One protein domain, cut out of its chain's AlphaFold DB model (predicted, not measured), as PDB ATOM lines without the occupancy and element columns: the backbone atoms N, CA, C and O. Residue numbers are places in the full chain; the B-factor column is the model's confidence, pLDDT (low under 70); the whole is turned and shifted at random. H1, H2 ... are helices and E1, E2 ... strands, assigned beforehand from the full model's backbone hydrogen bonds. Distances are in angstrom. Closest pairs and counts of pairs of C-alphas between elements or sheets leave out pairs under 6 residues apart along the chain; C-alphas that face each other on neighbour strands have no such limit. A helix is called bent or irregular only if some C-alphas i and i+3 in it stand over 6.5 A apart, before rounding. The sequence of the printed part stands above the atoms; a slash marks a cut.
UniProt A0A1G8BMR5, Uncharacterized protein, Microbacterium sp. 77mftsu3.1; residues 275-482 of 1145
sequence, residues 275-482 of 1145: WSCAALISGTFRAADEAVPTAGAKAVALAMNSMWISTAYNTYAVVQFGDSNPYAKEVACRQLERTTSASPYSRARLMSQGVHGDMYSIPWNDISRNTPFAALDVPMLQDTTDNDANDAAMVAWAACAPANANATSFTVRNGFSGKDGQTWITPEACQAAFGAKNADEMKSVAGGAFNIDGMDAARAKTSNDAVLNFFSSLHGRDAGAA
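Overview. This is residues 275 to 482 of the 1145 residues of an uncharacterized protein of Microbacterium sp. 77mftsu3.1 (UniProt A0A1G8BMR5). A helical hairpin, H1 and H2a, makes one end of the domain, and H3 sits at its open end, between the first residues of H1 and the arm H2b. Beyond H3 comes a second cluster, H6, H7 and H8, with the small hairpin E1 and E2 beside H7; H4 crosses H1, and the hairpin H9 and H10 meets the far end of H2b. The printed part has 208 residues, with six named helices, two strands, then four helices; the sheet, E1 - E2, is antiparallel, and the class is mostly helix. It is compact, with a radius of gyration of the C-alphas of 17.5 A and spans of 57 by 43 by 29 A.

Along the chain. Find C-alpha 277 at (42.703, 194.315, 13.649), where H1, residues 277 to 291, begins and runs 20.9 A. H2, residues 295 to 321, was assigned as one helix by its hydrogen bonds but is bent: C-alphas 310 and 313 are 6.6 A apart, between arms H2a, 295 to 310, 22.2 A long, and H2b, 313 to 321. Next come H3, 328 to 337, H4, 344 to 356, 18.5 A long, H5, 364 to 367, and H6, 387 to 399, 17.8 A long. E1, 400 to 402, and E2, 410 to 412, precede H7, 427 to 435, H8, 439 to 448, H9, 454 to 461, and H10, 465 to 474, ending at C-alpha 474, (33.006, 180.737, 17.222). H3 and H8 are irregular: C-alphas 330 and 333 are 7.3 A apart, 443 and 446 9.0 A.

Arrangement. Start at H1, which touches H2a in a hairpin at a shallow tilt of 15 degrees, closest at the C-alphas of Asp 289 and Lys 298, 6.6 A. H4 touches H1 about perpendicular, 87 degrees, closest at C-alphas 283 and 354, 4.1 A. H3 touches H1, closest at C-alphas 277 and 330, 5.3 A; H2b, at 317 and 332, 5.4 A; and H6, at 331 and 397, 6.0 A. H6 touches H8, closest at C-alphas 389 and 443, 5.3 A, and H7, at 396 and 433, 6.6 A. H7 and H8 form a hairpin, closest at C-alphas 429 and 446, 5.3 A. In the hairpin E1 and E2, N 401 and O 411 are within hydrogen-bond range, 2.9 A; the closest C-alphas of E2 and H7 are 410 and 427, 5.2 A. H10 forms a hairpin with H9, closest at C-alphas 458 and 468, 6.6 A, and touches H2b, at 321 and 473, 4.9 A. H5 touches no helix. O i to N i+4 pairs are within range throughout H1, H2a, H2b, H4, H6, H7, H9 and H10, in 4 of 6 in H3 and H8; H5 is too short for one.

Size, cuts and confidence. Look for the two C-alphas farthest apart at Thr 294 and Asp 420, 58.4 A. The printed part has no cut; the links H5 to H6 and E2 to H7 are long. Mean pLDDT of the printed part is 70.9, with 77 residues under 70, among them 352 to 385.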
ATOM      1  N   TRP A 275      37.752 200.040  11.691       69.44
ATOM      2  CA  TRP A 275      38.270 199.573  12.984       69.44
ATOM      3  C   TRP A 275      38.719 198.091  12.970       69.44
ATOM      4  O   TRP A 275      38.323 197.286  13.814       69.44
ATOM      5  N   SER A 276      39.531 197.704  11.986       73.38
ATOM      6  CA  SER A 276      40.026 196.335  11.802       73.38
ATOM      7  C   SER A 276      41.146 195.981  12.791       73.38
ATOM      8  O   SER A 276      41.752 196.851  13.425       73.38
ATOM      9  N   CYS A 277      41.513 194.699  12.885       78.81
ATOM     10  CA  CYS A 277      42.703 194.315  13.649       78.81
ATOM     11  C   CYS A 277      44.004 194.869  13.056       78.81
ATOM     12  O   CYS A 277      44.953 195.087  13.804       78.81
ATOM     13  N   ALA A 278      44.054 195.166  11.752       76.50
ATOM     14  CA  ALA A 278      45.198 195.848  11.148       76.50
ATOM     15  C   ALA A 278      45.372 197.275  11.708       76.50
ATOM     16  O   ALA A 278      46.503 197.712  11.919       76.50
ATOM     17  N   ALA A 279      44.277 197.973  12.040       73.62
ATOM     18  CA  ALA A 279      44.332 199.258  12.739       73.62
ATOM     19  C   ALA A 279      44.883 199.114  14.175       73.62
ATOM     20  O   ALA A 279      45.796 199.831  14.568       73.62
ATOM     21  N   LEU A 280      44.423 198.134  14.960       76.94
ATOM     22  CA  LEU A 280      44.980 197.914  16.306       76.94
ATOM     23  C   LEU A 280      46.471 197.503  16.267       76.94
ATOM     24  O   LEU A 280      47.288 198.015  17.034       76.94
ATOM     25  N   ILE A 281      46.840 196.611  15.344       80.31
ATOM     26  CA  ILE A 281      48.225 196.159  15.153       80.31
ATOM     27  C   ILE A 281      49.116 197.327  14.701       80.31
ATOM     28  O   ILE A 281      50.212 197.504  15.225       80.31
ATOM     29  N   SER A 282      48.645 198.187  13.799       75.12
ATOM     30  CA  SER A 282      49.394 199.390  13.418       75.12
ATOM     31  C   SER A 282      49.561 200.388  14.560       75.12
ATOM     32  O   SER A 282      50.649 200.940  14.712       75.12
ATOM     33  N   GLY A 283      48.542 200.555  15.403       73.44
ATOM     34  CA  GLY A 283      48.623 201.315  16.648       73.44
ATOM     35  C   GLY A 283      49.732 200.839  17.578       73.44
ATOM     36  O   GLY A 283      50.554 201.635  18.022       73.44
ATOM     37  N   THR A 284      49.798 199.526  17.827       76.38
ATOM     38  CA  THR A 284      50.862 198.922  18.655       76.38
ATOM     39  C   THR A 284      52.255 199.164  18.064       76.38
ATOM     40  O   THR A 284      53.139 199.645  18.772       76.38
ATOM     41  N   PHE A 285      52.448 198.981  16.753       75.62
ATOM     42  CA  PHE A 285      53.718 199.341  16.110       75.62
ATOM     43  C   PHE A 285      54.049 200.841  16.188       75.62
ATOM     44  O   PHE A 285      55.200 201.162  16.463       75.62
ATOM     45  N   ARG A 286      53.082 201.754  16.010       73.31
ATOM     46  CA  ARG A 286      53.292 203.216  16.116       73.31
ATOM     47  C   ARG A 286      53.654 203.651  17.537       73.31
ATOM     48  O   ARG A 286      54.660 204.323  17.728       73.31
ATOM     49  N   ALA A 287      52.910 203.191  18.541       71.12
ATOM     50  CA  ALA A 287      53.212 203.479  19.942       71.12
ATOM     51  C   ALA A 287      54.568 202.890  20.379       71.12
ATOM     52  O   ALA A 287      55.267 203.490  21.192       71.12
ATOM     53  N   ALA A 288      54.985 201.748  19.820       69.69
ATOM     54  CA  ALA A 288      56.335 201.218  20.008       69.69
ATOM     55  C   ALA A 288      57.421 202.031  19.272       69.69
ATOM     56  O   ALA A 288      58.530 202.177  19.788       69.69
ATOM     57  N   ASP A 289      57.113 202.561  18.087       68.88
ATOM     58  CA  ASP A 289      58.000 203.410  17.286       68.88
ATOM     59  C   ASP A 289      58.306 204.741  17.999       68.88
ATOM     60  O   ASP A 289      59.467 205.149  18.072       68.88
ATOM     61  N   GLU A 290      57.284 205.361  18.598       65.06
ATOM     62  CA  GLU A 290      57.385 206.547  19.463       65.06
ATOM     63  C   GLU A 290      58.112 206.258  20.791       65.06
ATOM     64  O   GLU A 290      58.813 207.122  21.321       65.06
ATOM     65  N   ALA A 291      57.936 205.057  21.355       60.22
ATOM     66  CA  ALA A 291      58.419 204.728  22.694       60.22
ATOM     67  C   ALA A 291      59.905 204.342  22.763       60.22
ATOM     68  O   ALA A 291      60.564 204.707  23.729       60.22
ATOM     69  N   VAL A 292      60.452 203.582  21.806       60.09
ATOM     70  CA  VAL A 292      61.794 202.986  21.981       60.09
ATOM     71  C   VAL A 292      62.920 204.000  21.683       60.09
ATOM     72  O   VAL A 292      63.078 204.402  20.527       60.09
ATOM     73  N   PRO A 293      63.772 204.369  22.665       53.56
ATOM     74  CA  PRO A 293      64.617 205.566  22.578       53.56
ATOM     75  C   PRO A 293      65.903 205.408  21.754       53.56
ATOM     76  O   PRO A 293      66.582 206.400  21.495       53.56
ATOM     77  N   THR A 294      66.273 204.194  21.328       62.69
ATOM     78  CA  THR A 294      67.459 203.972  20.480       62.69
ATOM     79  C   THR A 294      67.094 203.256  19.184       62.69
ATOM     80  O   THR A 294      66.450 202.208  19.201       62.69
ATOM     81  N   ALA A 295      67.560 203.784  18.044       62.72
ATOM     82  CA  ALA A 295      67.254 203.252  16.709       62.72
ATOM     83  C   ALA A 295      67.573 201.750  16.562       62.72
ATOM     84  O   ALA A 295      66.815 201.003  15.945       62.72
ATOM     85  N   GLY A 296      68.661 201.283  17.187       62.06
ATOM     86  CA  GLY A 296      69.036 199.868  17.193       62.06
ATOM     87  C   GLY A 296      68.056 198.976  17.966       62.06
ATOM     88  O   GLY A 296      67.646 197.937  17.449       62.06
ATOM     89  N   ALA A 297      67.656 199.362  19.184       66.31
ATOM     90  CA  ALA A 297      66.668 198.596  19.952       66.31
ATOM     91  C   ALA A 297      65.281 198.658  19.292       66.31
ATOM     92  O   ALA A 297      64.592 197.641  19.231       66.31
ATOM     93  N   LYS A 298      64.918 199.823  18.740       70.19
ATOM     94  CA  LYS A 298      63.681 200.088  17.996       70.19
ATOM     95  C   LYS A 298      63.537 199.140  16.808       70.19
ATOM     96  O   LYS A 298      62.578 198.376  16.754       70.19
ATOM     97  N   ALA A 299      64.533 199.088  15.922       68.94
ATOM     98  CA  ALA A 299      64.517 198.188  14.770       68.94
ATOM     99  C   ALA A 299      64.417 196.705  15.169       68.94
ATOM    100  O   ALA A 299      63.612 195.975  14.598       68.94
ATOM    101  N   VAL A 300      65.172 196.254  16.182       74.75
ATOM    102  CA  VAL A 300      65.107 194.858  16.661       74.75
ATOM    103  C   VAL A 300      63.744 194.537  17.292       74.75
ATOM    104  O   VAL A 300      63.178 193.480  17.012       74.75
ATOM    105  N   ALA A 301      63.175 195.443  18.094       74.19
ATOM    106  CA  ALA A 301      61.867 195.254  18.719       74.19
ATOM    107  C   ALA A 301      60.736 195.202  17.678       74.19
ATOM    108  O   ALA A 301      59.959 194.242  17.676       74.19
ATOM    109  N   LEU A 302      60.682 196.176  16.762       74.75
ATOM    110  CA  LEU A 302      59.722 196.209  15.653       74.75
ATOM    111  C   LEU A 302      59.863 194.962  14.765       74.75
ATOM    112  O   LEU A 302      58.861 194.340  14.417       74.75
ATOM    113  N   ALA A 303      61.094 194.528  14.474       77.50
ATOM    114  CA  ALA A 303      61.355 193.331  13.682       77.50
ATOM    115  C   ALA A 303      60.822 192.050  14.325       77.50
ATOM    116  O   ALA A 303      60.116 191.271  13.680       77.50
ATOM    117  N   MET A 304      61.141 191.822  15.600       79.56
ATOM    118  CA  MET A 304      60.696 190.618  16.303       79.56
ATOM    119  C   MET A 304      59.175 190.597  16.472       79.56
ATOM    120  O   MET A 304      58.570 189.540  16.318       79.56
ATOM    121  N   ASN A 305      58.546 191.756  16.674       80.75
ATOM    122  CA  ASN A 305      57.089 191.860  16.743       80.75
ATOM    123  C   ASN A 305      56.422 191.695  15.363       80.75
ATOM    124  O   ASN A 305      55.381 191.054  15.275       80.75
ATOM    125  N   SER A 306      57.027 192.167  14.270       79.44
ATOM    126  CA  SER A 306      56.530 191.932  12.902       79.44
ATOM    127  C   SER A 306      56.598 190.446  12.513       79.44
ATOM    128  O   SER A 306      55.599 189.870  12.071       79.44
ATOM    129  N   MET A 307      57.721 189.771  12.792       80.25
ATOM    130  CA  MET A 307      57.833 188.315  12.612       80.25
ATOM    131  C   MET A 307      56.832 187.549  13.493       80.25
ATOM    132  O   MET A 307      56.213 186.591  13.023       80.25
ATOM    133  N   TRP A 308      56.604 188.000  14.730       85.44
ATOM    134  CA  TRP A 308      55.582 187.445  15.620       85.44
ATOM    135  C   TRP A 308      54.164 187.612  15.054       85.44
ATOM    136  O   TRP A 308      53.430 186.633  14.995       85.44
ATOM    137  N   ILE A 309      53.785 188.789  14.539       83.38
ATOM    138  CA  ILE A 309      52.472 189.003  13.897       83.38
ATOM    139  C   ILE A 309      52.305 188.075  12.687       83.38
ATOM    140  O   ILE A 309      51.287 187.398  12.552       83.38
ATOM    141  N   SER A 310      53.330 187.963  11.838       77.38
ATOM    142  CA  SER A 310      53.273 187.094  10.655       77.38
ATOM    143  C   SER A 310      53.173 185.591  10.977       77.38
ATOM    144  O   SER A 310      52.781 184.809  10.107       77.38
ATOM    145  N   THR A 311      53.477 185.185  12.217       83.25
ATOM    146  CA  THR A 311      53.429 183.790  12.683       83.25
ATOM    147  C   THR A 311      52.381 183.583  13.773       83.25
ATOM    148  O   THR A 311      51.318 183.053  13.484       83.25
ATOM    149  N   ALA A 312      52.655 184.013  15.003       84.69
ATOM    150  CA  ALA A 312      51.861 183.764  16.202       84.69
ATOM    151  C   ALA A 312      50.397 184.216  16.071       84.69
ATOM    152  O   ALA A 312      49.489 183.419  16.300       84.69
ATOM    153  N   TYR A 313      50.171 185.468  15.657       84.75
ATOM    154  CA  TYR A 313      48.825 186.028  15.474       84.75
ATOM    155  C   TYR A 313      48.044 185.286  14.380       84.75
ATOM    156  O   TYR A 313      46.882 184.934  14.570       84.75
ATOM    157  N   ASN A 314      48.705 184.972  13.262       81.25
ATOM    158  CA  ASN A 314      48.100 184.193  12.184       81.25
ATOM    159  C   ASN A 314      47.769 182.755  12.630       81.25
ATOM    160  O   ASN A 314      46.679 182.270  12.339       81.25
ATOM    161  N   THR A 315      48.648 182.083  13.385       82.62
ATOM    162  CA  THR A 315      48.357 180.755  13.954       82.62
ATOM    163  C   THR A 315      47.170 180.819  14.907       82.62
ATOM    164  O   THR A 315      46.276 179.984  14.815       82.62
ATOM    165  N   TYR A 316      47.133 181.823  15.787       85.44
ATOM    166  CA  TYR A 316      46.029 182.041  16.718       85.44
ATOM    167  C   TYR A 316      44.692 182.206  15.979       85.44
ATOM    168  O   TYR A 316      43.728 181.502  16.282       85.44
ATOM    169  N   ALA A 317      44.651 183.070  14.957       83.06
ATOM    170  CA  ALA A 317      43.461 183.289  14.139       83.06
ATOM    171  C   ALA A 317      42.985 181.994  13.455       83.06
ATOM    172  O   ALA A 317      41.797 181.685  13.504       83.06
ATOM    173  N   VAL A 318      43.901 181.189  12.902       79.38
ATOM    174  CA  VAL A 318      43.589 179.886  12.284       79.38
ATOM    175  C   VAL A 318      43.078 178.858  13.306       79.38
ATOM    176  O   VAL A 318      42.158 178.100  13.002       79.38
ATOM    177  N   VAL A 319      43.632 178.821  14.523       79.75
ATOM    178  CA  VAL A 319      43.215 177.888  15.593       79.75
ATOM    179  C   VAL A 319      41.851 178.271  16.189       79.75
ATOM    180  O   VAL A 319      41.044 177.388  16.497       79.75
ATOM    181  N   GLN A 320      41.575 179.568  16.346       80.75
ATOM    182  CA  GLN A 320      40.299 180.049  16.875       80.75
ATOM    183  C   GLN A 320      39.196 180.042  15.805       80.75
ATOM    184  O   GLN A 320      38.136 179.477  16.049       80.75
ATOM    185  N   PHE A 321      39.433 180.622  14.627       80.56
ATOM    186  CA  PHE A 321      38.389 180.940  13.640       80.56
ATOM    187  C   PHE A 321      38.476 180.153  12.319       80.56
ATOM    188  O   PHE A 321      37.565 180.259  11.498       80.56
ATOM    189  N   GLY A 322      39.533 179.362  12.108       76.38
ATOM    190  CA  GLY A 322      39.777 178.621  10.866       76.38
ATOM    191  C   GLY A 322      40.484 179.438   9.773       76.38
ATOM    192  O   GLY A 322      40.400 180.662   9.724       76.38
ATOM    193  N   ASP A 323      41.185 178.743   8.871       70.19
ATOM    194  CA  ASP A 323      41.983 179.335   7.774       70.19
ATOM    195  C   ASP A 323      41.116 179.893   6.620       70.19
ATOM    196  O   ASP A 323      41.554 180.735   5.841       70.19
ATOM    197  N   SER A 324      39.858 179.449   6.515       71.31
ATOM    198  CA  SER A 324      38.911 179.814   5.448       71.31
ATOM    199  C   SER A 324      37.937 180.947   5.815       71.31
ATOM    200  O   SER A 324      37.043 181.263   5.031       71.31
ATOM    201  N   ASN A 325      38.069 181.544   7.002       77.44
ATOM    202  CA  ASN A 325      37.094 182.481   7.563       77.44
ATOM    203  C   ASN A 325      37.498 183.952   7.301       77.44
ATOM    204  O   ASN A 325      38.440 184.452   7.922       77.44
ATOM    205  N   PRO A 326      36.790 184.698   6.426       80.94
ATOM    206  CA  PRO A 326      37.197 186.050   6.035       80.94
ATOM    207  C   PRO A 326      36.975 187.110   7.125       80.94
ATOM    208  O   PRO A 326      37.531 188.205   7.006       80.94
ATOM    209  N   TYR A 327      36.195 186.804   8.170       83.19
ATOM    210  CA  TYR A 327      35.924 187.701   9.299       83.19
ATOM    211  C   TYR A 327      36.917 187.503  10.455       83.19
ATOM    212  O   TYR A 327      37.077 188.403  11.277       83.19
ATOM    213  N   ALA A 328      37.655 186.384  10.491       79.38
ATOM    214  CA  ALA A 328      38.681 186.098  11.500       79.38
ATOM    215  C   ALA A 328      39.682 187.258  11.675       79.38
ATOM    216  O   ALA A 328      40.031 187.635  12.792       79.38
ATOM    217  N   LYS A 329      40.084 187.882  10.561       75.12
ATOM    218  CA  LYS A 329      41.001 189.034  10.514       75.12
ATOM    219  C   LYS A 329      40.461 190.316  11.176       75.12
ATOM    220  O   LYS A 329      41.238 191.237  11.402       75.12
ATOM    221  N   GLU A 330      39.159 190.395  11.447       78.06
ATOM    222  CA  GLU A 330      38.490 191.545  12.075       78.06
ATOM    223  C   GLU A 330      38.287 191.333  13.588       78.06
ATOM    224  O   GLU A 330      38.234 192.306  14.339       78.06
ATOM    225  N   VAL A 331      38.211 190.071  14.039       81.62
ATOM    226  CA  VAL A 331      37.900 189.702  15.435       81.62
ATOM    227  C   VAL A 331      39.061 189.070  16.210       81.62
ATOM    228  O   VAL A 331      39.074 189.153  17.435       81.62
ATOM    229  N   ALA A 332      40.052 188.455  15.555       83.69
ATOM    230  CA  ALA A 332      41.055 187.641  16.255       83.69
ATOM    231  C   ALA A 332      41.911 188.444  17.246       83.69
ATOM    232  O   ALA A 332      42.220 187.952  18.330       83.69
ATOM    233  N   CYS A 333      42.218 189.704  16.934       81.75
ATOM    234  CA  CYS A 333      42.845 190.602  17.899       81.75
ATOM    235  C   CYS A 333      41.924 190.935  19.080       81.75
ATOM    236  O   CYS A 333      42.421 191.079  20.184       81.75
ATOM    237  N   ARG A 334      40.600 191.037  18.894       79.94
ATOM    238  CA  ARG A 334      39.648 191.387  19.965       79.94
ATOM    239  C   ARG A 334      39.572 190.283  21.019       79.94
ATOM    240  O   ARG A 334      39.578 190.584  22.207       79.94
ATOM    241  N   GLN A 335      39.600 189.017  20.595       79.75
ATOM    242  CA  GLN A 335      39.681 187.886  21.524       79.75
ATOM    243  C   GLN A 335      41.042 187.823  22.249       79.75
ATOM    244  O   GLN A 335      41.077 187.456  23.421       79.75
ATOM    245  N   LEU A 336      42.143 188.240  21.606       81.19
ATOM    246  CA  LEU A 336      43.447 188.407  22.268       81.19
ATOM    247  C   LEU A 336      43.502 189.622  23.211       81.19
ATOM    248  O   LEU A 336      44.166 189.555  24.236       81.19
ATOM    249  N   GLU A 337      42.796 190.719  22.918       79.19
ATOM    250  CA  GLU A 337      42.729 191.887  23.810       79.19
ATOM    251  C   GLU A 337      42.130 191.530  25.177       79.19
ATOM    252  O   GLU A 337      42.518 192.132  26.180       79.19
ATOM    253  N   ARG A 338      41.228 190.537  25.238       72.44
ATOM    254  CA  ARG A 338      40.597 190.079  26.485       72.44
ATOM    255  C   ARG A 338      41.596 189.634  27.553       72.44
ATOM    256  O   ARG A 338      41.365 189.890  28.720       72.44
ATOM    257  N   THR A 339      42.708 189.002  27.179       67.06
ATOM    258  CA  THR A 339      43.726 188.546  28.146       67.06
ATOM    259  C   THR A 339      44.727 189.630  28.537       67.06
ATOM    260  O   THR A 339      45.612 189.392  29.358       67.06
ATOM    261  N   THR A 340      44.625 190.826  27.953       69.25
ATOM    262  CA  THR A 340      45.545 191.924  28.247       69.25
ATOM    263  C   THR A 340      45.104 192.658  29.509       69.25
ATOM    264  O   THR A 340      43.967 193.111  29.611       69.25
ATOM    265  N   SER A 341      46.033 192.915  30.430       59.97
ATOM    266  CA  SER A 341      45.814 193.842  31.551       59.97
ATOM    267  C   SER A 341      45.797 195.319  31.118       59.97
ATOM    268  O   SER A 341      45.935 196.214  31.947       59.97
ATOM    269  N   ALA A 342      45.695 195.592  29.813       62.16
ATOM    270  CA  ALA A 342      45.711 196.930  29.250       62.16
ATOM    271  C   ALA A 342      44.318 197.562  29.384       62.16
ATOM    272  O   ALA A 342      43.336 196.969  28.922       62.16
ATOM    273  N   SER A 343      44.227 198.755  29.982       61.75
ATOM    274  CA  SER A 343      42.956 199.471  30.193       61.75
ATOM    275  C   SER A 343      42.145 199.638  28.897       61.75
ATOM    276  O   SER A 343      42.765 199.835  27.846       61.75
ATOM    277  N   PRO A 344      40.795 199.611  28.938       58.78
ATOM    278  CA  PRO A 344      39.923 199.801  27.770       58.78
ATOM    279  C   PRO A 344      40.334 200.992  26.885       58.78
ATOM    280  O   PRO A 344      40.655 200.826  25.703       58.78
ATOM    281  N   TYR A 345      40.528 202.145  27.528       59.84
ATOM    282  CA  TYR A 345      41.082 203.379  26.975       59.84
ATOM    283  C   TYR A 345      42.382 203.194  26.169       59.84
ATOM    284  O   TYR A 345      42.524 203.738  25.072       59.84
ATOM    285  N   SER A 346      43.338 202.393  26.658       66.12
ATOM    286  CA  SER A 346      44.586 202.123  25.926       66.12
ATOM    287  C   SER A 346      44.346 201.356  24.618       66.12
ATOM    288  O   SER A 346      45.030 201.608  23.625       66.12
ATOM    289  N   ARG A 347      43.349 200.459  24.588       68.06
ATOM    290  CA  ARG A 347      42.962 199.669  23.406       68.06
ATOM    291  C   ARG A 347      42.320 200.576  22.351       68.06
ATOM    292  O   ARG A 347      42.669 200.498  21.171       68.06
ATOM    293  N   ALA A 348      41.445 201.483  22.792       64.94
ATOM    294  CA  ALA A 348      40.827 202.513  21.959       64.94
ATOM    295  C   ALA A 348      41.868 203.491  21.375       64.94
ATOM    296  O   ALA A 348      41.895 203.712  20.163       64.94
ATOM    297  N   ARG A 349      42.784 204.003  22.211       68.38
ATOM    298  CA  ARG A 349      43.885 204.895  21.805       68.38
ATOM    299  C   ARG A 349      44.781 204.270  20.736       68.38
ATOM    300  O   ARG A 349      45.033 204.908  19.719       68.38
ATOM    301  N   LEU A 350      45.230 203.029  20.937       71.75
ATOM    302  CA  LEU A 350      46.072 202.326  19.960       71.75
ATOM    303  C   LEU A 350      45.341 202.164  18.623       71.75
ATOM    304  O   LEU A 350      45.892 202.479  17.571       71.75
ATOM    305  N   MET A 351      44.074 201.747  18.648       72.62
ATOM    306  CA  MET A 351      43.270 201.642  17.431       72.62
ATOM    307  C   MET A 351      43.132 202.990  16.707       72.62
ATOM    308  O   MET A 351      43.271 203.038  15.486       72.62
ATOM    309  N   SER A 352      42.932 204.082  17.452       66.31
ATOM    310  CA  SER A 352      42.878 205.444  16.912       66.31
ATOM    311  C   SER A 352      44.203 205.861  16.253       66.31
ATOM    312  O   SER A 352      44.200 206.268  15.091       66.31
ATOM    313  N   GLN A 353      45.351 205.641  16.914       68.50
ATOM    314  CA  GLN A 353      46.686 205.882  16.335       68.50
ATOM    315  C   GLN A 353      46.912 205.102  15.025       68.50
ATOM    316  O   GLN A 353      47.578 205.599  14.116       68.50
ATOM    317  N   GLY A 354      46.345 203.898  14.899       67.38
ATOM    318  CA  GLY A 354      46.405 203.099  13.671       67.38
ATOM    319  C   GLY A 354      45.528 203.608  12.520       67.38
ATOM    320  O   GLY A 354      45.924 203.486  11.363       67.38
ATOM    321  N   VAL A 355      44.361 204.194  12.819       66.94
ATOM    322  CA  VAL A 355      43.437 204.761  11.812       66.94
ATOM    323  C   VAL A 355      43.868 206.162  11.373       66.94
ATOM    324  O   VAL A 355      43.969 206.429  10.177       66.94
ATOM    325  N   HIS A 356      44.119 207.058  12.329       62.28
ATOM    326  CA  HIS A 356      44.342 208.485  12.072       62.28
ATOM    327  C   HIS A 356      45.816 208.832  11.824       62.28
ATOM    328  O   HIS A 356      46.117 209.898  11.297       62.28
ATOM    329  N   GLY A 357      46.743 207.929  12.156       55.31
ATOM    330  CA  GLY A 357      48.180 208.093  11.931       55.31
ATOM    331  C   GLY A 357      48.886 208.933  12.995       55.31
ATOM    332  O   GLY A 357      49.939 208.495  13.463       55.31
ATOM    333  N   ASP A 358      48.284 210.059  13.390       51.56
ATOM    334  CA  ASP A 358      48.790 211.006  14.389       51.56
ATOM    335  C   ASP A 358      47.911 211.021  15.649       51.56
ATOM    336  O   ASP A 358      46.684 211.084  15.578       51.56
ATOM    337  N   MET A 359      48.535 211.004  16.830       44.78
ATOM    338  CA  MET A 359      47.815 211.081  18.112       44.78
ATOM    339  C   MET A 359      47.388 212.515  18.478       44.78
ATOM    340  O   MET A 359      46.432 212.705  19.222       44.78
ATOM    341  N   TYR A 360      48.101 213.526  17.975       42.00
ATOM    342  CA  TYR A 360      47.920 214.933  18.365       42.00
ATOM    343  C   TYR A 360      46.807 215.672  17.605       42.00
ATOM    344  O   TYR A 360      46.445 216.777  17.996       42.00
ATOM    345  N   SER A 361      46.247 215.084  16.542       39.22
ATOM    346  CA  SER A 361      45.161 215.689  15.756       39.22
ATOM    347  C   SER A 361      43.766 215.488  16.362       39.22
ATOM    348  O   SER A 361      42.798 216.028  15.833       39.22
ATOM    349  N   ILE A 362      43.643 214.711  17.446       43.31
ATOM    350  CA  ILE A 362      42.401 214.545  18.207       43.31
ATOM    351  C   ILE A 362      42.634 215.119  19.613       43.31
ATOM    352  O   ILE A 362      43.415 214.542  20.374       43.31
ATOM    353  N   PRO A 363      41.989 216.236  19.994       37.19
ATOM    354  CA  PRO A 363      42.103 216.774  21.343       37.19
ATOM    355  C   PRO A 363      41.631 215.757  22.394       37.19
ATOM    356  O   PRO A 363      40.561 215.159  22.272       37.19
ATOM    357  N   TRP A 364      42.405 215.568  23.468       41.22
ATOM    358  CA  TRP A 364      42.084 214.604  24.537       41.22
ATOM    359  C   TRP A 364      40.716 214.863  25.207       41.22
ATOM    360  O   TRP A 364      40.051 213.946  25.697       41.22
ATOM    361  N   ASN A 365      40.273 216.119  25.192       41.56
ATOM    362  CA  ASN A 365      38.955 216.573  25.634       41.56
ATOM    363  C   ASN A 365      37.788 216.101  24.736       41.56
ATOM    364  O   ASN A 365      36.674 215.980  25.239       41.56
ATOM    365  N   ASP A 366      38.028 215.764  23.464       38.88
ATOM    366  CA  ASP A 366      37.004 215.213  22.559       38.88
ATOM    367  C   ASP A 366      36.909 213.679  22.655       38.88
ATOM    368  O   ASP A 366      35.813 213.112  22.578       38.88
ATOM    369  N   ILE A 367      38.041 213.003  22.904       43.22
ATOM    370  CA  ILE A 367      38.113 211.544  23.144       43.22
ATOM    371  C   ILE A 367      37.239 211.132  24.339       43.22
ATOM    372  O   ILE A 367      36.641 210.060  24.337       43.22
ATOM    373  N   SER A 368      37.150 211.994  25.355       41.22
ATOM    374  CA  SER A 368      36.560 211.676  26.660       41.22
ATOM    375  C   SER A 368      35.092 212.081  26.845       41.22
ATOM    376  O   SER A 368      34.540 211.799  27.909       41.22
ATOM    377  N   ARG A 369      34.444 212.750  25.871       38.09
ATOM    378  CA  ARG A 369      33.048 213.232  26.024       38.09
ATOM    379  C   ARG A 369      32.151 213.112  24.790       38.09
ATOM    380  O   ARG A 369      31.011 212.692  24.945       38.09
ATOM    381  N   ASN A 370      32.636 213.470  23.597       37.16
ATOM    382  CA  ASN A 370      31.776 213.671  22.414       37.16
ATOM    383  C   ASN A 370      32.127 212.799  21.196       37.16
ATOM    384  O   ASN A 370      31.464 212.903  20.165       37.16
ATOM    385  N   THR A 371      33.143 211.939  21.281       40.38
ATOM    386  CA  THR A 371      33.489 211.007  20.194       40.38
ATOM    387  C   THR A 371      33.182 209.557  20.578       40.38
ATOM    388  O   THR A 371      33.373 209.170  21.734       40.38
ATOM    389  N   PRO A 372      32.790 208.694  19.621       42.41
ATOM    390  CA  PRO A 372      32.577 207.268  19.871       42.41
ATOM    391  C   PRO A 372      33.886 206.480  20.085       42.41
ATOM    392  O   PRO A 372      33.871 205.254  20.062       42.41
ATOM    393  N   PHE A 373      35.009 207.144  20.386       42.66
ATOM    394  CA  PHE A 373      36.131 206.484  21.058       42.66
ATOM    395  C   PHE A 373      35.773 206.119  22.508       42.66
ATOM    396  O   PHE A 373      36.203 205.070  22.977       42.66
ATOM    397  N   ALA A 374      34.886 206.877  23.166       40.53
ATOM    398  CA  ALA A 374      34.231 206.448  24.406       40.53
ATOM    399  C   ALA A 374      33.242 205.276  24.189       40.53
ATOM    400  O   ALA A 374      32.947 204.533  25.119       40.53
ATOM    401  N   ALA A 375      32.778 205.061  22.952       40.75
ATOM    402  CA  ALA A 375      31.943 203.922  22.544       40.75
ATOM    403  C   ALA A 375      32.769 202.676  22.134       40.75
ATOM    404  O   ALA A 375      32.235 201.696  21.617       40.75
ATOM    405  N   LEU A 376      34.088 202.683  22.369       46.97
ATOM    406  CA  LEU A 376      34.934 201.489  22.254       46.97
ATOM    407  C   LEU A 376      35.093 200.738  23.583       46.97
ATOM    408  O   LEU A 376      35.441 199.559  23.560       46.97
ATOM    409  N   ASP A 377      34.812 201.383  24.720       46.25
ATOM    410  CA  ASP A 377      35.058 200.862  26.077       46.25
ATOM    411  C   ASP A 377      34.166 199.675  26.492       46.25
ATOM    412  O   ASP A 377      34.369 199.082  27.550       46.25
ATOM    413  N   VAL A 378      33.150 199.334  25.698       47.91
ATOM    414  CA  VAL A 378      31.845 199.051  26.312       47.91
ATOM    415  C   VAL A 378      31.336 197.596  26.220       47.91
ATOM    416  O   VAL A 378      30.961 197.064  27.265       47.91
ATOM    417  N   PRO A 379      31.399 196.881  25.070       42.00
ATOM    418  CA  PRO A 379      30.858 195.509  24.986       42.00
ATOM    419  C   PRO A 379      31.888 194.370  25.128       42.00
ATOM    420  O   PRO A 379      31.519 193.246  25.450       42.00
ATOM    421  N   MET A 380      33.179 194.624  24.860       45.72
ATOM    422  CA  MET A 380      34.254 193.607  24.943       45.72
ATOM    423  C   MET A 380      35.338 193.909  25.979       45.72
ATOM    424  O   MET A 380      36.228 193.080  26.177       45.72
ATOM    425  N   LEU A 381      35.351 195.116  26.551       48.09
ATOM    426  CA  LEU A 381      36.481 195.586  27.360       48.09
ATOM    427  C   LEU A 381      36.193 195.539  28.874       48.09
ATOM    428  O   LEU A 381      37.105 195.745  29.669       48.09
ATOM    429  N   GLN A 382      34.967 195.165  29.262       49.16
ATOM    430  CA  GLN A 382      34.663 194.581  30.570       49.16
ATOM    431  C   GLN A 382      34.917 193.065  30.513       49.16
ATOM    432  O   GLN A 382      34.499 192.400  29.562       49.16
ATOM    433  N   ASP A 383      35.572 192.502  31.532       50.16
ATOM    434  CA  ASP A 383      35.843 191.061  31.614       50.16
ATOM    435  C   ASP A 383      34.596 190.265  32.017       50.16
ATOM    436  O   ASP A 383      34.439 189.804  33.148       50.16
ATOM    437  N   THR A 384      33.687 190.089  31.058       57.69
ATOM    438  CA  THR A 384      32.524 189.226  31.250       57.69
ATOM    439  C   THR A 384      32.917 187.746  31.211       57.69
ATOM    440  O   THR A 384      33.553 187.261  30.268       57.69
ATOM    441  N   THR A 385      32.529 187.005  32.247       62.06
ATOM    442  CA  THR A 385      32.580 185.535  32.277       62.06
ATOM    443  C   THR A 385      31.468 184.899  31.440       62.06
ATOM    444  O   THR A 385      31.477 183.686  31.228       62.06
ATOM    445  N   ASP A 386      30.525 185.707  30.954       73.50
ATOM    446  CA  ASP A 386      29.403 185.275  30.139       73.50
ATOM    447  C   ASP A 386      29.826 185.024  28.680       73.50
ATOM    448  O   ASP A 386      30.405 185.885  28.008       73.50
ATOM    449  N   ASN A 387      29.540 183.817  28.188       75.94
ATOM    450  CA  ASN A 387      29.898 183.415  26.831       75.94
ATOM    451  C   ASN A 387      28.992 184.048  25.771       75.94
ATOM    452  O   ASN A 387      29.483 184.379  24.700       75.94
ATOM    453  N   ASP A 388      27.708 184.253  26.053       78.00
ATOM    454  CA  ASP A 388      26.748 184.729  25.055       78.00
ATOM    455  C   ASP A 388      26.904 186.243  24.842       78.00
ATOM    456  O   ASP A 388      26.787 186.731  23.722       78.00
ATOM    457  N   ALA A 389      27.264 186.988  25.895       76.31
ATOM    458  CA  ALA A 389      27.655 188.393  25.773       76.31
ATOM    459  C   ALA A 389      28.967 188.549  24.981       76.31
ATOM    460  O   ALA A 389      29.078 189.425  24.122       76.31
ATOM    461  N   ASN A 390      29.947 187.666  25.220       76.88
ATOM    462  CA  ASN A 390      31.171 187.607  24.420       76.88
ATOM    463  C   ASN A 390      30.880 187.280  22.951       76.88
ATOM    464  O   ASN A 390      31.459 187.905  22.064       76.88
ATOM    465  N   ASP A 391      29.997 186.317  22.691       80.56
ATOM    466  CA  ASP A 391      29.658 185.889  21.339       80.56
ATOM    467  C   ASP A 391      28.867 186.977  20.608       80.56
ATOM    468  O   ASP A 391      29.232 187.323  19.487       80.56
ATOM    469  N   ALA A 392      27.904 187.635  21.261       81.50
ATOM    470  CA  ALA A 392      27.235 188.817  20.718       81.50
ATOM    471  C   ALA A 392      28.235 189.930  20.354       81.50
ATOM    472  O   ALA A 392      28.171 190.504  19.263       81.50
ATOM    473  N   ALA A 393      29.221 190.199  21.211       79.81
ATOM    474  CA  ALA A 393      30.245 191.200  20.936       79.81
ATOM    475  C   ALA A 393      31.230 190.775  19.821       79.81
ATOM    476  O   ALA A 393      31.619 191.602  18.993       79.81
ATOM    477  N   MET A 394      31.581 189.487  19.724       82.81
ATOM    478  CA  MET A 394      32.330 188.913  18.594       82.81
ATOM    479  C   MET A 394      31.557 189.038  17.275       82.81
ATOM    480  O   MET A 394      32.139 189.409  16.253       82.81
ATOM    481  N   VAL A 395      30.248 188.771  17.294       86.88
ATOM    482  CA  VAL A 395      29.355 188.906  16.136       86.88
ATOM    483  C   VAL A 395      29.232 190.370  15.727       86.88
ATOM    484  O   VAL A 395      29.346 190.654  14.541       86.88
ATOM    485  N   ALA A 396      29.111 191.317  16.663       84.00
ATOM    486  CA  ALA A 396      29.120 192.747  16.345       84.00
ATOM    487  C   ALA A 396      30.443 193.192  15.698       84.00
ATOM    488  O   ALA A 396      30.429 193.839  14.649       84.00
ATOM    489  N   TRP A 397      31.596 192.773  16.234       81.50
ATOM    490  CA  TRP A 397      32.901 193.062  15.623       81.50
ATOM    491  C   TRP A 397      33.102 192.404  14.245       81.50
ATOM    492  O   TRP A 397      33.856 192.944  13.429       81.50
ATOM    493  N   ALA A 398      32.423 191.291  13.942       85.44
ATOM    494  CA  ALA A 398      32.418 190.648  12.622       85.44
ATOM    495  C   ALA A 398      31.405 191.271  11.639       85.44
ATOM    496  O   ALA A 398      31.717 191.444  10.456       85.44
ATOM    497  N   ALA A 399      30.227 191.661  12.122       87.12
ATOM    498  CA  ALA A 399      29.120 192.178  11.327       87.12
ATOM    499  C   ALA A 399      29.240 193.671  11.010       87.12
ATOM    500  O   ALA A 399      28.838 194.087   9.930       87.12
ATOM    501  N   CYS A 400      29.798 194.480  11.908       83.50
ATOM    502  CA  CYS A 400      29.742 195.937  11.815       83.50
ATOM    503  C   CYS A 400      31.088 196.562  11.420       83.50
ATOM    504  O   CYS A 400      32.155 196.125  11.855       83.50
ATOM    505  N   ALA A 401      31.039 197.631  10.625       79.31
ATOM    506  CA  ALA A 401      32.186 198.481  10.311       79.31
ATOM    507  C   ALA A 401      31.770 199.965  10.300       79.31
ATOM    508  O   ALA A 401      30.696 200.280   9.785       79.31
ATOM    509  N   PRO A 402      32.580 200.895  10.839       72.44
ATOM    510  CA  PRO A 402      32.256 202.320  10.794       72.44
ATOM    511  C   PRO A 402      32.258 202.843   9.347       72.44
ATOM    512  O   PRO A 402      33.105 202.473   8.535       72.44
ATOM    513  N   ALA A 403      31.298 203.708   9.018       71.88
ATOM    514  CA  ALA A 403      31.146 204.306   7.687       71.88
ATOM    515  C   ALA A 403      32.107 205.490   7.457       71.88
ATOM    516  O   ALA A 403      32.465 205.827   6.324       71.88
ATOM    517  N   ASN A 404      32.515 206.138   8.549       62.97
ATOM    518  CA  ASN A 404      33.401 207.293   8.578       62.97
ATOM    519  C   ASN A 404      34.474 207.119   9.669       62.97
ATOM    520  O   ASN A 404      34.287 206.340  10.601       62.97
ATOM    521  N   ALA A 405      35.601 207.831   9.558       55.62
ATOM    522  CA  ALA A 405      36.742 207.657  10.467       55.62
ATOM    523  C   ALA A 405      36.413 207.993  11.935       55.62
ATOM    524  O   ALA A 405      36.998 207.413  12.843       55.62
ATOM    525  N   ASN A 406      35.432 208.872  12.159       57.12
ATOM    526  CA  ASN A 406      34.962 209.269  13.485       57.12
ATOM    527  C   ASN A 406      33.863 208.330  14.022       57.12
ATOM    528  O   ASN A 406      33.283 208.641  15.054       57.12
ATOM    529  N   ALA A 407      33.541 207.235  13.317       63.16
ATOM    530  CA  ALA A 407      32.550 206.209  13.659       63.16
ATOM    531  C   ALA A 407      31.165 206.712  14.119       63.16
ATOM    532  O   ALA A 407      30.460 206.025  14.855       63.16
ATOM    533  N   THR A 408      30.735 207.892  13.663       65.06
ATOM    534  CA  THR A 408      29.405 208.444  13.999       65.06
ATOM    535  C   THR A 408      28.254 207.775  13.240       65.06
ATOM    536  O   THR A 408      27.091 208.042  13.525       65.06
ATOM    537  N   SER A 409      28.565 206.907  12.276       71.38
ATOM    538  CA  SER A 409      27.615 206.044  11.575       71.38
ATOM    539  C   SER A 409      28.291 204.735  11.157       71.38
ATOM    540  O   SER A 409      29.515 204.677  10.993       71.38
ATOM    541  N   PHE A 410      27.497 203.675  10.989       78.44
ATOM    542  CA  PHE A 410      27.973 202.310  10.748       78.44
ATOM    543  C   PHE A 410      27.439 201.718   9.438       78.44
ATOM    544  O   PHE A 410      26.491 202.211   8.835       78.44
ATOM    545  N   THR A 411      28.078 200.639   9.002       84.69
ATOM    546  CA  THR A 411      27.698 199.793   7.868       84.69
ATOM    547  C   THR A 411      27.754 198.329   8.285       84.69
ATOM    548  O   THR A 411      28.546 197.950   9.153       84.69
ATOM    549  N   VAL A 412      26.925 197.503   7.652       87.38
ATOM    550  CA  VAL A 412      26.875 196.055   7.883       87.38
ATOM    551  C   VAL A 412      27.720 195.361   6.814       87.38
ATOM    552  O   VAL A 412      27.540 195.599   5.620       87.38
ATOM    553  N   ARG A 413      28.663 194.509   7.226       85.19
ATOM    554  CA  ARG A 413      29.503 193.709   6.326       85.19
ATOM    555  C   ARG A 413      28.656 192.638   5.625       85.19
ATOM    556  O   ARG A 413      27.750 192.047   6.215       85.19
ATOM    557  N   ASN A 414      28.997 192.351   4.368       83.06
ATOM    558  CA  ASN A 414      28.306 191.372   3.519       83.06
ATOM    559  C   ASN A 414      28.034 190.045   4.252       83.06
ATOM    560  O   ASN A 414      28.935 189.495   4.888       83.06
ATOM    561  N   GLY A 415      26.812 189.519   4.117       83.19
ATOM    562  CA  GLY A 415      26.368 188.252   4.715       83.19
ATOM    563  C   GLY A 415      25.627 188.380   6.053       83.19
ATOM    564  O   GLY A 415      24.861 187.477   6.391       83.19
ATOM    565  N   PHE A 416      25.797 189.496   6.774       87.25
ATOM    566  CA  PHE A 416      25.125 189.774   8.056       87.25
ATOM    567  C   PHE A 416      23.815 190.574   7.925       87.25
ATOM    568  O   PHE A 416      23.045 190.673   8.875       87.25
ATOM    569  N   SER A 417      23.516 191.110   6.739       81.56
ATOM    570  CA  SER A 417      22.294 191.882   6.465       81.56
ATOM    571  C   SER A 417      20.993 191.074   6.585       81.56
ATOM    572  O   SER A 417      19.934 191.670   6.743       81.56
ATOM    573  N   GLY A 418      21.061 189.739   6.522       76.81
ATOM    574  CA  GLY A 418      19.911 188.830   6.600       76.81
ATOM    575  C   GLY A 418      19.668 188.025   5.318       76.81
ATOM    576  O   GLY A 418      20.512 188.008   4.417       76.81
ATOM    577  N   LYS A 419      18.520 187.342   5.251       75.06
ATOM    578  CA  LYS A 419      18.136 186.391   4.192       75.06
ATOM    579  C   LYS A 419      16.689 186.639   3.742       75.06
ATOM    580  O   LYS A 419      15.885 187.138   4.522       75.06
ATOM    581  N   ASP A 420      16.357 186.273   2.503       62.47
ATOM    582  CA  ASP A 420      14.989 186.233   1.951       62.47
ATOM    583  C   ASP A 420      14.147 187.510   2.184       62.47
ATOM    584  O   ASP A 420      12.943 187.453   2.412       62.47
ATOM    585  N   GLY A 421      14.791 188.681   2.142       60.34
ATOM    586  CA  GLY A 421      14.145 189.981   2.360       60.34
ATOM    587  C   GLY A 421      13.983 190.402   3.826       60.34
ATOM    588  O   GLY A 421      13.637 191.555   4.073       60.34
ATOM    589  N   GLN A 422      14.284 189.540   4.804       65.06
ATOM    590  CA  GLN A 422      14.354 189.949   6.209       65.06
ATOM    591  C   GLN A 422      15.692 190.623   6.518       65.06
ATOM    592  O   GLN A 422      16.759 190.034   6.329       65.06
ATOM    593  N   THR A 423      15.635 191.836   7.067       73.88
ATOM    594  CA  THR A 423      16.784 192.512   7.678       73.88
ATOM    595  C   THR A 423      17.129 191.858   9.014       73.88
ATOM    596  O   THR A 423      16.284 191.809   9.907       73.88
ATOM    597  N   TRP A 424      18.361 191.372   9.168       84.69
ATOM    598  CA  TRP A 424      18.841 190.773  10.418       84.69
ATOM    599  C   TRP A 424      19.665 191.762  11.249       84.69
ATOM    600  O   TRP A 424      19.201 192.189  12.303       84.69
ATOM    601  N   ILE A 425      20.859 192.143  10.787       88.19
ATOM    602  CA  ILE A 425      21.655 193.219  11.392       88.19
ATOM    603  C   ILE A 425      21.545 194.453  10.495       88.19
ATOM    604  O   ILE A 425      21.683 194.357   9.273       88.19
ATOM    605  N   THR A 426      21.296 195.611  11.106       88.56
ATOM    606  CA  THR A 426      21.120 196.908  10.435       88.56
ATOM    607  C   THR A 426      22.196 197.917  10.879       88.56
ATOM    608  O   THR A 426      22.873 197.685  11.889       88.56
ATOM    609  N   PRO A 427      22.389 199.046  10.167       86.69
ATOM    610  CA  PRO A 427      23.292 200.118  10.600       86.69
ATOM    611  C   PRO A 427      22.983 200.653  12.006       86.69
ATOM    612  O   PRO A 427      23.900 200.937  12.775       86.69
ATOM    613  N   GLU A 428      21.702 200.732  12.361       83.75
ATOM    614  CA  GLU A 428      21.203 201.217  13.653       83.75
ATOM    615  C   GLU A 428      21.476 200.187  14.755       83.75
ATOM    616  O   GLU A 428      21.931 200.549  15.838       83.75
ATOM    617  N   ALA A 429      21.296 198.891  14.461       85.44
ATOM    618  CA  ALA A 429      21.699 197.809  15.357       85.44
ATOM    619  C   ALA A 429      23.215 197.831  15.618       85.44
ATOM    620  O   ALA A 429      23.644 197.671  16.758       85.44
ATOM    621  N   CYS A 430      24.032 198.098  14.592       82.12
ATOM    622  CA  CYS A 430      25.471 198.304  14.757       82.12
ATOM    623  C   CYS A 430      25.798 199.533  15.620       82.12
ATOM    624  O   CYS A 430      26.666 199.452  16.486       82.12
ATOM    625  N   GLN A 431      25.104 200.657  15.430       80.38
ATOM    626  CA  GLN A 431      25.302 201.855  16.251       80.38
ATOM    627  C   GLN A 431      24.915 201.614  17.721       80.38
ATOM    628  O   GLN A 431      25.641 202.036  18.620       80.38
ATOM    629  N   ALA A 432      23.828 200.879  17.971       78.94
ATOM    630  CA  ALA A 432      23.428 200.456  19.311       78.94
ATOM    631  C   ALA A 432      24.433 199.473  19.945       78.94
ATOM    632  O   ALA A 432      24.739 199.606  21.126       78.94
ATOM    633  N   ALA A 433      25.011 198.548  19.167       77.50
ATOM    634  CA  ALA A 433      26.006 197.585  19.654       77.50
ATOM    635  C   ALA A 433      27.258 198.251  20.239       77.50
ATOM    636  O   ALA A 433      27.756 197.812  21.271       77.50
ATOM    637  N   PHE A 434      27.754 199.329  19.624       75.00
ATOM    638  CA  PHE A 434      28.874 200.096  20.186       75.00
ATOM    639  C   PHE A 434      28.437 201.087  21.282       75.00
ATOM    640  O   PHE A 434      29.262 201.506  22.087       75.00
ATOM    641  N   GLY A 435      27.147 201.429  21.375       69.12
ATOM    642  CA  GLY A 435      26.600 202.248  22.464       69.12
ATOM    643  C   GLY A 435      26.312 201.502  23.779       69.12
ATOM    644  O   GLY A 435      26.124 202.159  24.804       69.12
ATOM    645  N   ALA A 436      26.266 200.165  23.758       69.94
ATOM    646  CA  ALA A 436      25.781 199.325  24.858       69.94
ATOM    647  C   ALA A 436      26.708 199.308  26.087       69.94
ATOM    648  O   ALA A 436      27.876 198.950  25.980       69.94
ATOM    649  N   LYS A 437      26.200 199.646  27.279       68.00
ATOM    650  CA  LYS A 437      27.020 200.013  28.455       68.00
ATOM    651  C   LYS A 437      27.592 198.845  29.262       68.00
ATOM    652  O   LYS A 437      28.402 199.068  30.165       68.00
ATOM    653  N   ASN A 438      27.142 197.623  29.000       67.25
ATOM    654  CA  ASN A 438      27.522 196.413  29.730       67.25
ATOM    655  C   ASN A 438      27.163 195.143  28.929       67.25
ATOM    656  O   ASN A 438      26.572 195.211  27.849       67.25
ATOM    657  N   ALA A 439      27.510 193.980  29.484       67.38
ATOM    658  CA  ALA A 439      27.271 192.668  28.882       67.38
ATOM    659  C   ALA A 439      25.781 192.352  28.619       67.38
ATOM    660  O   ALA A 439      25.461 191.814  27.560       67.38
ATOM    661  N   ASP A 440      24.877 192.701  29.537       70.62
ATOM    662  CA  ASP A 440      23.441 192.394  29.423       70.62
ATOM    663  C   ASP A 440      22.739 193.307  28.408       70.62
ATOM    664  O   ASP A 440      21.889 192.864  27.629       70.62
ATOM    665  N   GLU A 441      23.155 194.574  28.342       73.06
ATOM    666  CA  GLU A 441      22.770 195.486  27.267       73.06
ATOM    667  C   GLU A 441      23.262 194.930  25.922       73.06
ATOM    668  O   GLU A 441      22.462 194.776  25.005       73.06
ATOM    669  N   MET A 442      24.522 194.484  25.818       75.69
ATOM    670  CA  MET A 442      25.050 193.889  24.581       75.69
ATOM    671  C   MET A 442      24.301 192.614  24.141       75.69
ATOM    672  O   MET A 442      24.087 192.422  22.942       75.69
ATOM    673  N   LYS A 443      23.845 191.765  25.078       75.56
ATOM    674  CA  LYS A 443      22.969 190.618  24.757       75.56
ATOM    675  C   LYS A 443      21.605 191.035  24.203       75.56
ATOM    676  O   LYS A 443      21.012 190.268  23.447       75.56
ATOM    677  N   SER A 444      21.086 192.195  24.606       79.25
ATOM    678  CA  SER A 444      19.719 192.650  24.310       79.25
ATOM    679  C   SER A 444      19.627 193.709  23.200       79.25
ATOM    680  O   SER A 444      18.535 193.929  22.666       79.25
ATOM    681  N   VAL A 445      20.756 194.296  22.773       78.50
ATOM    682  CA  VAL A 445      20.867 195.216  21.623       78.50
ATOM    683  C   VAL A 445      20.047 194.723  20.429       78.50
ATOM    684  O   VAL A 445      20.185 193.583  19.975       78.50
ATOM    685  N   ALA A 446      19.208 195.618  19.897       74.25
ATOM    686  CA  ALA A 446      18.346 195.378  18.738       74.25
ATOM    687  C   ALA A 446      17.497 194.090  18.846       74.25
ATOM    688  O   ALA A 446      17.330 193.363  17.868       74.25
ATOM    689  N   GLY A 447      16.985 193.785  20.045       74.50
ATOM    690  CA  GLY A 447      16.185 192.579  20.294       74.50
ATOM    691  C   GLY A 447      17.015 191.294  20.306       74.50
ATOM    692  O   GLY A 447      16.511 190.234  19.943       74.50
ATOM    693  N   GLY A 448      18.295 191.393  20.673       78.69
ATOM    694  CA  GLY A 448      19.240 190.279  20.653       78.69
ATOM    695  C   GLY A 448      19.777 189.932  19.265       78.69
ATOM    696  O   GLY A 448      20.233 188.813  19.058       78.69
ATOM    697  N   ALA A 449      19.773 190.871  18.308       83.44
ATOM    698  CA  ALA A 449      20.203 190.619  16.926       83.44
ATOM    699  C   ALA A 449      21.622 190.026  16.805       83.44
ATOM    700  O   ALA A 449      21.908 189.311  15.847       83.44
ATOM    701  N   PHE A 450      22.503 190.298  17.771       85.25
ATOM    702  CA  PHE A 450      23.872 189.778  17.806       85.25
ATOM    703  C   PHE A 450      24.014 188.462  18.593       85.25
ATOM    704  O   PHE A 450      24.976 187.731  18.367       85.25
ATOM    705  N   ASN A 451      23.068 188.132  19.478       84.88
ATOM    706  CA  ASN A 451      23.088 186.913  20.284       84.88
ATOM    707  C   ASN A 451      22.459 185.744  19.503       84.88
ATOM    708  O   ASN A 451      21.238 185.644  19.386       84.88
ATOM    709  N   ILE A 452      23.293 184.868  18.936       82.38
ATOM    710  CA  ILE A 452      22.854 183.784  18.046       82.38
ATOM    711  C   ILE A 452      23.120 182.425  18.689       82.38
ATOM    712  O   ILE A 452      24.220 181.878  18.600       82.38
ATOM    713  N   ASP A 453      22.083 181.846  19.294       76.06
ATOM    714  CA  ASP A 453      22.148 180.523  19.913       76.06
ATOM    715  C   ASP A 453      22.249 179.387  18.880       76.06
ATOM    716  O   ASP A 453      21.277 178.745  18.486       76.06
ATOM    717  N   GLY A 454      23.484 179.104  18.466       71.00
ATOM    718  CA  GLY A 454      23.829 177.923  17.683       71.00
ATOM    719  C   GLY A 454      23.643 178.047  16.170       71.00
ATOM    720  O   GLY A 454      23.352 179.102  15.607       71.00
ATOM    721  N   MET A 455      23.882 176.926  15.485       77.44
ATOM    722  CA  MET A 455      23.962 176.899  14.021       77.44
ATOM    723  C   MET A 455      22.608 177.017  13.326       77.44
ATOM    724  O   MET A 455      22.559 177.542  12.217       77.44
ATOM    725  N   ASP A 456      21.521 176.563  13.945       79.31
ATOM    726  CA  ASP A 456      20.199 176.609  13.316       79.31
ATOM    727  C   ASP A 456      19.546 177.991  13.459       79.31
ATOM    728  O   ASP A 456      18.954 178.479  12.497       79.31
ATOM    729  N   ALA A 457      19.806 178.703  14.563       81.06
ATOM    730  CA  ALA A 457      19.545 180.140  14.659       81.06
ATOM    731  C   ALA A 457      20.340 180.930  13.598       81.06
ATOM    732  O   ALA A 457      19.774 181.775  12.905       81.06
ATOM    733  N   ALA A 458      21.626 180.610  13.395       83.50
ATOM    734  CA  ALA A 458      22.436 181.236  12.346       83.50
ATOM    735  C   ALA A 458      21.886 180.958  10.930       83.50
ATOM    736  O   ALA A 458      21.733 181.887  10.137       83.50
ATOM    737  N   ARG A 459      21.522 179.704  10.620       84.75
ATOM    738  CA  ARG A 459      20.917 179.293   9.333       84.75
ATOM    739  C   ARG A 459      19.562 179.950   9.069       84.75
ATOM    740  O   ARG A 459      19.257 180.262   7.921       84.75
ATOM    741  N   ALA A 460      18.767 180.189  10.114       84.56
ATOM    742  CA  ALA A 460      17.506 180.921  10.009       84.56
ATOM    743  C   ALA A 460      17.707 182.414   9.677       84.56
ATOM    744  O   ALA A 460      16.804 183.041   9.128       84.56
ATOM    745  N   LYS A 461      18.881 182.989   9.983       84.25
ATOM    746  CA  LYS A 461      19.212 184.397   9.705       84.25
ATOM    747  C   LYS A 461      20.043 184.616   8.439       84.25
ATOM    748  O   LYS A 461      19.948 185.688   7.845       84.25
ATOM    749  N   THR A 462      20.855 183.649   8.007       85.94
ATOM    750  CA  THR A 462      21.703 183.785   6.813       85.94
ATOM    751  C   THR A 462      22.000 182.448   6.132       85.94
ATOM    752  O   THR A 462      22.217 181.428   6.779       85.94
ATOM    753  N   SER A 463      22.072 182.471   4.799       83.25
ATOM    754  CA  SER A 463      22.577 181.366   3.971       83.25
ATOM    755  C   SER A 463      23.974 181.648   3.405       83.25
ATOM    756  O   SER A 463      24.352 181.091   2.379       83.25
ATOM    757  N   ASN A 464      24.730 182.564   4.019       86.88
ATOM    758  CA  ASN A 464      26.090 182.884   3.598       86.88
ATOM    759  C   ASN A 464      27.102 181.933   4.261       86.88
ATOM    760  O   ASN A 464      27.342 182.027   5.465       86.88
ATOM    761  N   ASP A 465      27.736 181.065   3.468       86.06
ATOM    762  CA  ASP A 465      28.699 180.061   3.947       86.06
ATOM    763  C   ASP A 465      29.837 180.645   4.793       86.06
ATOM    764  O   ASP A 465      30.279 180.013   5.750       86.06
ATOM    765  N   ALA A 466      30.309 181.860   4.493       85.00
ATOM    766  CA  ALA A 466      31.379 182.488   5.263       85.00
ATOM    767  C   ALA A 466      30.912 182.909   6.667       85.00
ATOM    768  O   ALA A 466      31.689 182.828   7.620       85.00
ATOM    769  N   VAL A 467      29.651 183.331   6.808       87.50
ATOM    770  CA  VAL A 467      29.052 183.685   8.105       87.50
ATOM    771  C   VAL A 467      28.672 182.427   8.889       87.50
ATOM    772  O   VAL A 467      28.903 182.359  10.093       87.50
ATOM    773  N   LEU A 468      28.179 181.384   8.218       85.31
ATOM    774  CA  LEU A 468      27.919 180.088   8.854       85.31
ATOM    775  C   LEU A 468      29.220 179.417   9.334       85.31
ATOM    776  O   LEU A 468      29.271 178.916  10.456       85.31
ATOM    777  N   ASN A 469      30.299 179.489   8.548       83.25
ATOM    778  CA  ASN A 469      31.650 179.101   8.966       83.25
ATOM    779  C   ASN A 469      32.119 179.936  10.174       83.25
ATOM    780  O   ASN A 469      32.623 179.380  11.148       83.25
ATOM    781  N   PHE A 470      31.871 181.254  10.177       85.94
ATOM    782  CA  PHE A 470      32.168 182.105  11.331       85.94
ATOM    783  C   PHE A 470      31.475 181.618  12.611       85.94
ATOM    784  O   PHE A 470      32.175 181.347  13.587       85.94
ATOM    785  N   PHE A 471      30.155 181.403  12.603       83.69
ATOM    786  CA  PHE A 471      29.429 180.879  13.770       83.69
ATOM    787  C   PHE A 471      29.886 179.482  14.193       83.69
ATOM    788  O   PHE A 471      30.050 179.224  15.385       83.69
ATOM    789  N   SER A 472      30.140 178.589  13.234       78.62
ATOM    790  CA  SER A 472      30.621 177.238  13.529       78.62
ATOM    791  C   SER A 472      32.024 177.257  14.145       78.62
ATOM    792  O   SER A 472      32.329 176.467  15.041       78.62
ATOM    793  N   SER A 473      32.870 178.207  13.733       78.88
ATOM    794  CA  SER A 473      34.184 178.436  14.331       78.88
ATOM    795  C   SER A 473      34.091 179.076  15.724       78.88
ATOM    796  O   SER A 473      34.760 178.605  16.643       78.88
ATOM    797  N   LEU A 474      33.216 180.068  15.932       78.81
ATOM    798  CA  LEU A 474      33.006 180.737  17.222       78.81
ATOM    799  C   LEU A 474      32.552 179.720  18.280       78.81
ATOM    800  O   LEU A 474      33.298 179.426  19.216       78.81
ATOM    801  N   HIS A 475      31.425 179.048  18.027       74.62
ATOM    802  CA  HIS A 475      30.869 178.003  18.891       74.62
ATOM    803  C   HIS A 475      31.737 176.730  18.981       74.62
ATOM    804  O   HIS A 475      31.470 175.857  19.802       74.62
ATOM    805  N   GLY A 476      32.800 176.618  18.175       62.41
ATOM    806  CA  GLY A 476      33.827 175.582  18.313       62.41
ATOM    807  C   GLY A 476      33.526 174.242  17.648       62.41
ATOM    808  O   GLY A 476      34.200 173.267  17.957       62.41
ATOM    809  N   ARG A 477      32.571 174.179  16.717       59.47
ATOM    810  CA  ARG A 477      32.281 172.975  15.929       59.47
ATOM    811  C   ARG A 477      33.307 172.777  14.808       59.47
ATOM    812  O   ARG A 477      34.017 171.777  14.804       59.47
ATOM    813  N   ASP A 478      33.474 173.758  13.919       53.72
ATOM    814  CA  ASP A 478      34.465 173.706  12.825       53.72
ATOM    815  C   ASP A 478      35.836 174.279  13.251       53.72
ATOM    816  O   ASP A 478      36.512 175.004  12.520       53.72
ATOM    817  N   ALA A 479      36.272 173.946  14.471       47.44
ATOM    818  CA  ALA A 479      37.511 174.422  15.089       47.44
ATOM    819  C   ALA A 479      38.781 173.850  14.416       47.44
ATOM    820  O   ALA A 479      39.419 172.923  14.924       47.44
ATOM    821  N   GLY A 480      39.155 174.399  13.255       46.94
ATOM    822  CA  GLY A 480      40.444 174.162  12.589       46.94
ATOM    823  C   GLY A 480      40.776 172.685  12.331       46.94
ATOM    824  O   GLY A 480      41.949 172.305  12.361       46.94
ATOM    825  N   ALA A 481      39.746 171.847  12.154       48.88
ATOM    826  CA  ALA A 481      39.831 170.394  12.003       48.88
ATOM    827  C   ALA A 481      40.787 169.698  13.003       48.88
ATOM    828  O   ALA A 481      41.559 168.834  12.589       48.88
ATOM    829  N   ALA A 482      40.746 170.091  14.288       50.66
ATOM    830  CA  ALA A 482      41.402 169.524  15.488       50.66
ATOM    831  C   ALA A 482      42.890 169.088  15.397       50.66
ATOM    832  O   ALA A 482      43.735 169.558  16.153       50.66
TER     833      ALA A 482